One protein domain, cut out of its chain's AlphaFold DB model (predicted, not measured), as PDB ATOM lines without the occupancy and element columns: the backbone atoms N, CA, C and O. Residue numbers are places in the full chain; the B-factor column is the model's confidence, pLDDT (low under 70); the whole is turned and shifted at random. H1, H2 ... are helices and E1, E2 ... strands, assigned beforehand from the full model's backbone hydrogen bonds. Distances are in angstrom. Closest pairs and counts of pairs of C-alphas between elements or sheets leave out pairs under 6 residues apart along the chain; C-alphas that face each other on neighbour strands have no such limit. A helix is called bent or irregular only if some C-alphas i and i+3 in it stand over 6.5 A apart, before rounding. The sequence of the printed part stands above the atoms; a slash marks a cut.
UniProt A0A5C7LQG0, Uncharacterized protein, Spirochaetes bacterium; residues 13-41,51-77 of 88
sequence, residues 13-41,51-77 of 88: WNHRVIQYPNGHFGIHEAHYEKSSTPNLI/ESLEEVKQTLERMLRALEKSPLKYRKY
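Overview. This is residues 13 to 41 and 51 to 77 of the 88 residues of an uncharacterized protein of Spirochaetes bacterium (UniProt A0A5C7LQG0). A long two-stranded hairpin, E1 and E2, with E2 bent along its length, is met by a single helix, H1; residues 59 to 67 of the helix pack on the hairpin, mainly on E1, and residues 51 to 58 stick out as an arm. Short unnamed stretches add to both strands: residues 72 to 73 pair with E1, and residues 40 to 41 with E2. The printed part has 56 residues, in the order E1, E2, H1; the sheet, E1 - E2, is antiparallel and the class is mixed, helices and strands. It is only just compact, close to loose, with a radius of gyration of the C-alphas of 12.1 A and spans of 34 by 29 by 19 A.

Along the chain. Find C-alpha 13 at (12.398, -8.132, -0.871); from there E1, residues 13 to 19, runs 18.6 A. E2, residues 25 to 32, covers 20.4 A and bends by 54 degrees at residue 29. Look for H1 at residues 53 to 67, 21.7 A long, ending at C-alpha 67 at (8.895, -9.085, 14.723).

Arrangement. Begin at the hairpin of E1 and E2, antiparallel with 143 degrees between their directions. There N 14 and O 30 are 2.9 A apart and N 26 and O 18 are 3.0 A apart, within hydrogen-bond range. Between E1 and H1, the closest C-alphas are those of Arg 16 and Ala 66, 4.9 A apart. Between E2 and H1, they are those of Ile 27 and Met 63, 6.9 A apart. Inside H1, 10 of 11 O i to N i+4 pairs are within hydrogen-bond range.

Size, cuts and confidence. The two farthest C-alphas, those of Pro 21 and Ser 52, are 34.7 A apart. Residues 42 to 50 are not printed; C-alphas 41 and 51 stand 22.8 A apart across the cut, which falls in the link from E2 to H1. The link from E1 to E2 is tight. No printed residue is under 70 in pLDDT, and the mean of the printed part is 93.5.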
ATOM      1  N   TRP A  13      13.074  -7.148  -1.717       90.25
ATOM      2  CA  TRP A  13      12.398  -8.132  -0.871       90.25
ATOM      3  C   TRP A  13      12.886  -8.042   0.576       90.25
ATOM      4  O   TRP A  13      14.063  -7.791   0.840       90.25
ATOM      5  N   ASN A  14      11.978  -8.221   1.532       92.00
ATOM      6  CA  ASN A  14      12.297  -8.289   2.959       92.00
ATOM      7  C   ASN A  14      11.288  -9.174   3.705       92.00
ATOM      8  O   ASN A  14      10.281  -9.565   3.139       92.00
ATOM      9  N   HIS A  15      11.505  -9.448   4.987       95.25
ATOM     10  CA  HIS A  15      10.624 -10.282   5.801       95.25
ATOM     11  C   HIS A  15       9.591  -9.449   6.572       95.25
ATOM     12  O   HIS A  15       9.907  -8.394   7.137       95.25
ATOM     13  N   ARG A  16       8.338  -9.923   6.627       96.75
ATOM     14  CA  ARG A  16       7.260  -9.316   7.426       96.75
ATOM     15  C   ARG A  16       6.385 -10.360   8.100       96.75
ATOM     16  O   ARG A  16       6.042 -11.372   7.501       96.75
ATOM     17  N   VAL A  17       5.963 -10.053   9.328       97.50
ATOM     18  CA  VAL A  17       4.937 -10.823  10.037       97.50
ATOM     19  C   VAL A  17       3.579 -10.558   9.408       97.50
ATOM     20  O   VAL A  17       3.150  -9.406   9.279       97.50
ATOM     21  N   ILE A  18       2.895 -11.636   9.060       97.44
ATOM     22  CA  ILE A  18       1.548 -11.655   8.522       97.44
ATOM     23  C   ILE A  18       0.626 -12.324   9.536       97.44
ATOM     24  O   ILE A  18       0.921 -13.400  10.048       97.44
ATOM     25  N   GLN A  19      -0.499 -11.676   9.817       97.31
ATOM     26  CA  GLN A  19      -1.594 -12.227  10.599       97.31
ATOM     27  C   GLN A  19      -2.634 -12.840   9.657       97.31
ATOM     28  O   GLN A  19      -3.199 -12.153   8.790       97.31
ATOM     29  N   TYR A  20      -2.897 -14.128   9.845       95.31
ATOM     30  CA  TYR A  20      -3.894 -14.876   9.093       95.31
ATOM     31  C   TYR A  20      -5.310 -14.657   9.652       95.31
ATOM     32  O   TYR A  20      -5.479 -14.258  10.806       95.31
ATOM     33  N   PRO A  21      -6.364 -14.939   8.862       93.69
ATOM     34  CA  PRO A  21      -7.747 -14.788   9.317       93.69
ATOM     35  C   PRO A  21      -8.130 -15.657  10.523       93.69
ATOM     36  O   PRO A  21      -9.050 -15.288  11.242       93.69
ATOM     37  N   ASN A  22      -7.447 -16.784  10.737       95.12
ATOM     38  CA  ASN A  22      -7.645 -17.673  11.887       95.12
ATOM     39  C   ASN A  22      -6.892 -17.210  13.151       95.12
ATOM     40  O   ASN A  22      -6.884 -17.922  14.147       95.12
ATOM     41  N   GLY A  23      -6.239 -16.044  13.115       94.94
ATOM     42  CA  GLY A  23      -5.488 -15.491  14.242       94.94
ATOM     43  C   GLY A  23      -4.044 -15.981  14.353       94.94
ATOM     44  O   GLY A  23      -3.310 -15.469  15.193       94.94
ATOM     45  N   HIS A  24      -3.608 -16.917  13.504       97.00
ATOM     46  CA  HIS A  24      -2.217 -17.370  13.482       97.00
ATOM     47  C   HIS A  24      -1.295 -16.309  12.864       97.00
ATOM     48  O   HIS A  24      -1.743 -15.402  12.151       97.00
ATOM     49  N   PHE A  25       0.009 -16.469  13.086       97.25
ATOM     50  CA  PHE A  25       1.048 -15.604  12.535       97.25
ATOM     51  C   PHE A  25       2.050 -16.415  11.718       97.25
ATOM     52  O   PHE A  25       2.372 -17.546  12.070       97.25
ATOM     53  N   GLY A  26       2.555 -15.819  10.643       96.94
ATOM     54  CA  GLY A  26       3.634 -16.370   9.826       96.94
ATOM     55  C   GLY A  26       4.535 -15.252   9.321       96.94
ATOM     56  O   GLY A  26       4.084 -14.119   9.157       96.94
ATOM     57  N   ILE A  27       5.814 -15.537   9.089       97.69
ATOM     58  CA  ILE A  27       6.730 -14.583   8.453       97.69
ATOM     59  C   ILE A  27       6.784 -14.911   6.969       97.69
ATOM     60  O   ILE A  27       7.060 -16.046   6.609       97.69
ATOM     61  N   HIS A  28       6.526 -13.923   6.122       96.88
ATOM     62  CA  HIS A  28       6.576 -14.053   4.667       96.88
ATOM     63  C   HIS A  28       7.640 -13.128   4.095       96.88
ATOM     64  O   HIS A  28       7.967 -12.099   4.705       96.88
ATOM     65  N   GLU A  29       8.120 -13.447   2.897       94.50
ATOM     66  CA  GLU A  29       8.829 -12.456   2.101       94.50
ATOM     67  C   GLU A  29       7.814 -11.451   1.552       94.50
ATOM     68  O   GLU A  29       6.694 -11.791   1.171       94.50
ATOM     69  N   ALA A  30       8.200 -10.186   1.552       94.12
ATOM     70  CA  ALA A  30       7.381  -9.043   1.224       94.12
ATOM     71  C   ALA A  30       8.161  -8.149   0.260       94.12
ATOM     72  O   ALA A  30       9.284  -7.734   0.553       94.12
ATOM     73  N   HIS A  31       7.551  -7.853  -0.881       92.75
ATOM     74  CA  HIS A  31       8.157  -7.070  -1.947       92.75
ATOM     75  C   HIS A  31       7.754  -5.594  -1.845       92.75
ATOM     76  O   HIS A  31       6.586  -5.262  -1.615       92.75
ATOM     77  N   TYR A  32       8.726  -4.704  -2.029       89.69
ATOM     78  CA  TYR A  32       8.599  -3.260  -1.883       89.69
ATOM     79  C   TYR A  32       9.049  -2.569  -3.159       89.69
ATOM     80  O   TYR A  32      10.230  -2.566  -3.470       89.69
ATOM     81  N   GLU A  33       8.124  -1.932  -3.873       81.88
ATOM     82  CA  GLU A  33       8.442  -1.304  -5.159       81.88
ATOM     83  C   GLU A  33       8.996   0.120  -5.007       81.88
ATOM     84  O   GLU A  33      10.075   0.413  -5.510       81.88
ATOM     85  N   LYS A  34       8.279   1.013  -4.302       75.38
ATOM     86  CA  LYS A  34       8.689   2.421  -4.052       75.38
ATOM     87  C   LYS A  34       8.148   3.004  -2.741       75.38
ATOM     88  O   LYS A  34       8.211   4.211  -2.521       75.38
ATOM     89  N   SER A  35       7.553   2.174  -1.887       74.25
ATOM     90  CA  SER A  35       6.847   2.628  -0.686       74.25
ATOM     91  C   SER A  35       7.337   1.896   0.560       74.25
ATOM     92  O   SER A  35       7.987   0.860   0.461       74.25
ATOM     93  N   SER A  36       7.007   2.416   1.741       77.38
ATOM     94  CA  SER A  36       7.247   1.740   3.025       77.38
ATOM     95  C   SER A  36       6.272   0.585   3.293       77.38
ATOM     96  O   SER A  36       6.412  -0.127   4.288       77.38
ATOM     97  N   THR A  37       5.280   0.397   2.421       85.06
ATOM     98  CA  THR A  37       4.287  -0.677   2.487       85.06
ATOM     99  C   THR A  37       4.544  -1.677   1.360       85.06
ATOM    100  O   THR A  37       4.655  -1.264   0.201       85.06
ATOM    101  N   PRO A  38       4.619  -2.984   1.652       90.69
ATOM    102  CA  PRO A  38       4.822  -3.963   0.598       90.69
ATOM    103  C   PRO A  38       3.570  -4.060  -0.277       90.69
ATOM    104  O   PRO A  38       2.449  -3.915   0.228       90.69
ATOM    105  N   ASN A  39       3.762  -4.290  -1.577       90.00
ATOM    106  CA  ASN A  39       2.677  -4.494  -2.541       90.00
ATOM    107  C   ASN A  39       2.332  -5.982  -2.717       90.00
ATOM    108  O   ASN A  39       1.191  -6.302  -3.036       90.00
ATOM    109  N   LEU A  40       3.287  -6.877  -2.453       90.94
ATOM    110  CA  LEU A  40       3.142  -8.327  -2.588       90.94
ATOM    111  C   LEU A  40       3.783  -9.045  -1.398       90.94
ATOM    112  O   LEU A  40       4.698  -8.512  -0.765       90.94
ATOM    113  N   ILE A  41       3.303 -10.258  -1.125       94.81
ATOM    114  CA  ILE A  41       3.917 -11.211  -0.197       94.81
ATOM    115  C   ILE A  41       3.987 -12.593  -0.855       94.81
ATOM    116  O   ILE A  41       3.179 -12.881  -1.743       94.81
ATOM    117  N   GLU A  51      22.603 -21.558   1.610       96.69
ATOM    118  CA  GLU A  51      23.710 -22.368   1.076       96.69
ATOM    119  C   GLU A  51      24.914 -22.413   2.033       96.69
ATOM    120  O   GLU A  51      25.843 -23.203   1.862       96.69
ATOM    121  N   SER A  52      24.889 -21.589   3.084       98.12
ATOM    122  CA  SER A  52      25.882 -21.579   4.154       98.12
ATOM    123  C   SER A  52      25.252 -21.278   5.516       98.12
ATOM    124  O   SER A  52      24.154 -20.726   5.614       98.12
ATOM    125  N   LEU A  53      25.978 -21.592   6.595       98.12
ATOM    126  CA  LEU A  53      25.564 -21.228   7.958       98.12
ATOM    127  C   LEU A  53      25.393 -19.713   8.129       98.12
ATOM    128  O   LEU A  53      24.512 -19.273   8.866       98.12
ATOM    129  N   GLU A  54      26.215 -18.923   7.441       97.81
ATOM    130  CA  GLU A  54      26.138 -17.465   7.482       97.81
ATOM    131  C   GLU A  54      24.841 -16.960   6.830       97.81
ATOM    132  O   GLU A  54      24.156 -16.114   7.397       97.81
ATOM    133  N   GLU A  55      24.420 -17.540   5.704       95.62
ATOM    134  CA  GLU A  55      23.132 -17.202   5.085       95.62
ATOM    135  C   GLU A  55      21.940 -17.597   5.957       95.62
ATOM    136  O   GLU A  55      21.005 -16.809   6.122       95.62
ATOM    137  N   VAL A  56      21.985 -18.783   6.572       97.25
ATOM    138  CA  VAL A  56      20.961 -19.228   7.529       97.25
ATOM    139  C   VAL A  56      20.846 -18.237   8.691       97.25
ATOM    140  O   VAL A  56      19.738 -17.835   9.061       97.25
ATOM    141  N   LYS A  57      21.982 -17.778   9.230       97.69
ATOM    142  CA  LYS A  57      22.029 -16.763  10.287       97.69
ATOM    143  C   LYS A  57      21.444 -15.429   9.822       97.69
ATOM    144  O   LYS A  57      20.601 -14.864  10.515       97.69
ATOM    145  N   GLN A  58      21.806 -14.952   8.632       94.19
ATOM    146  CA  GLN A  58      21.246 -13.721   8.065       94.19
ATOM    147  C   GLN A  58      19.732 -13.818   7.831       94.19
ATOM    148  O   GLN A  58      19.002 -12.840   8.012       94.19
ATOM    149  N   THR A  59      19.225 -14.985   7.430       94.31
ATOM    150  CA  THR A  59      17.782 -15.236   7.305       94.31
ATOM    151  C   THR A  59      17.094 -15.160   8.666       94.31
ATOM    152  O   THR A  59      16.134 -14.402   8.811       94.31
ATOM    153  N   LEU A  60      17.636 -15.824   9.690       96.38
ATOM    154  CA  LEU A  60      17.134 -15.732  11.066       96.38
ATOM    155  C   LEU A  60      17.125 -14.289  11.590       96.38
ATOM    156  O   LEU A  60      16.115 -13.835  12.124       96.38
ATOM    157  N   GLU A  61      18.209 -13.537  11.399       96.06
ATOM    158  CA  GLU A  61      18.290 -12.134  11.819       96.06
ATOM    159  C   GLU A  61      17.234 -11.261  11.128       96.06
ATOM    160  O   GLU A  61      16.614 -10.405  11.764       96.06
ATOM    161  N   ARG A  62      16.981 -11.482   9.832       94.19
ATOM    162  CA  ARG A  62      15.922 -10.772   9.098       94.19
ATOM    163  C   ARG A  62      14.528 -11.138   9.612       94.19
ATOM    164  O   ARG A  62      13.690 -10.245   9.749       94.19
ATOM    165  N   MET A  63      14.287 -12.408   9.934       95.81
ATOM    166  CA  MET A  63      13.032 -12.864  10.541       95.81
ATOM    167  C   MET A  63      12.819 -12.245  11.930       95.81
ATOM    168  O   MET A  63      11.729 -11.749  12.209       95.81
ATOM    169  N   LEU A  64      13.857 -12.186  12.767       96.88
ATOM    170  CA  LEU A  64      13.794 -11.534  14.080       96.88
ATOM    171  C   LEU A  64      13.453 -10.045  13.953       96.88
ATOM    172  O   LEU A  64      12.508  -9.577  14.584       96.88
ATOM    173  N   ARG A  65      14.126  -9.316  13.055       95.81
ATOM    174  CA  ARG A  65      13.814  -7.899  12.778       95.81
ATOM    175  C   ARG A  65      12.389  -7.688  12.262       95.81
ATOM    176  O   ARG A  65      11.828  -6.602  12.408       95.81
ATOM    177  N   ALA A  66      11.771  -8.694  11.639       95.94
ATOM    178  CA  ALA A  66      10.389  -8.593  11.181       95.94
ATOM    179  C   ALA A  66       9.389  -8.498  12.347       95.94
ATOM    180  O   ALA A  66       8.339  -7.867  12.171       95.94
ATOM    181  N   LEU A  67       9.721  -9.080  13.508       96.69
ATOM    182  CA  LEU A  67       8.895  -9.085  14.723       96.69
ATOM    183  C   LEU A  67       8.791  -7.702  15.383       96.69
ATOM    184  O   LEU A  67       7.814  -7.423  16.070       96.69
ATOM    185  N   GLU A  68       9.749  -6.807  15.133       96.50
ATOM    186  CA  GLU A  68       9.797  -5.453  15.712       96.50
ATOM    187  C   GLU A  68       8.773  -4.485  15.096       96.50
ATOM    188  O   GLU A  68       8.609  -3.347  15.534       96.50
ATOM    189  N   LYS A  69       8.083  -4.909  14.035       93.56
ATOM    190  CA  LYS A  69       7.166  -4.078  13.255       93.56
ATOM    191  C   LYS A  69       5.769  -4.684  13.280       93.56
ATOM    192  O   LYS A  69       5.618  -5.876  13.025       93.56
ATOM    193  N   SER A  70       4.733  -3.853  13.426       95.44
ATOM    194  CA  SER A  70       3.330  -4.297  13.504       95.44
ATOM    195  C   SER A  70       2.947  -5.302  12.403       95.44
ATOM    196  O   SER A  70       3.283  -5.051  11.240       95.44
ATOM    197  N   PRO A  71       2.238  -6.403  12.713       96.62
ATOM    198  CA  PRO A  71       1.841  -7.398  11.717       96.62
ATOM    199  C   PRO A  71       0.967  -6.823  10.597       96.62
ATOM    200  O   PRO A  71       0.136  -5.938  10.818       96.62
ATOM    201  N   LEU A  72       1.124  -7.351   9.386       95.56
ATOM    202  CA  LEU A  72       0.264  -7.033   8.246       95.56
ATOM    203  C   LEU A  72      -0.875  -8.056   8.142       95.56
ATOM    204  O   LEU A  72      -0.722  -9.207   8.530       95.56
ATOM    205  N   LYS A  73      -2.028  -7.667   7.593       95.88
ATOM    206  CA  LYS A  73      -3.186  -8.571   7.461       95.88
ATOM    207  C   LYS A  73      -3.136  -9.338   6.139       95.88
ATOM    208  O   LYS A  73      -3.149  -8.706   5.083       95.88
ATOM    209  N   TYR A  74      -3.202 -10.670   6.184       92.88
ATOM    210  CA  TYR A  74      -3.154 -11.542   4.995       92.88
ATOM    211  C   TYR A  74      -4.191 -11.168   3.921       92.88
ATOM    212  O   TYR A  74      -3.887 -11.099   2.733       92.88
ATOM    213  N   ARG A  75      -5.415 -10.813   4.347       90.62
ATOM    214  CA  ARG A  75      -6.526 -10.424   3.454       90.62
ATOM    215  C   ARG A  75      -6.223  -9.231   2.542       90.62
ATOM    216  O   ARG A  75      -6.921  -9.055   1.553       90.62
ATOM    217  N   LYS A  76      -5.227  -8.401   2.870       90.31
ATOM    218  CA  LYS A  76      -4.816  -7.275   2.021       90.31
ATOM    219  C   LYS A  76      -4.099  -7.741   0.746       90.31
ATOM    220  O   LYS A  76      -4.095  -7.011  -0.236       90.31
ATOM    221  N   TYR A  77      -3.505  -8.932   0.776       88.75
ATOM    222  CA  TYR A  77      -2.595  -9.411  -0.264       88.75
ATOM    223  C   TYR A  77      -3.166 -10.554  -1.102       88.75
ATOM    224  O   TYR A  77      -2.703 -10.785  -2.214       88.75
TER     225      TYR A  77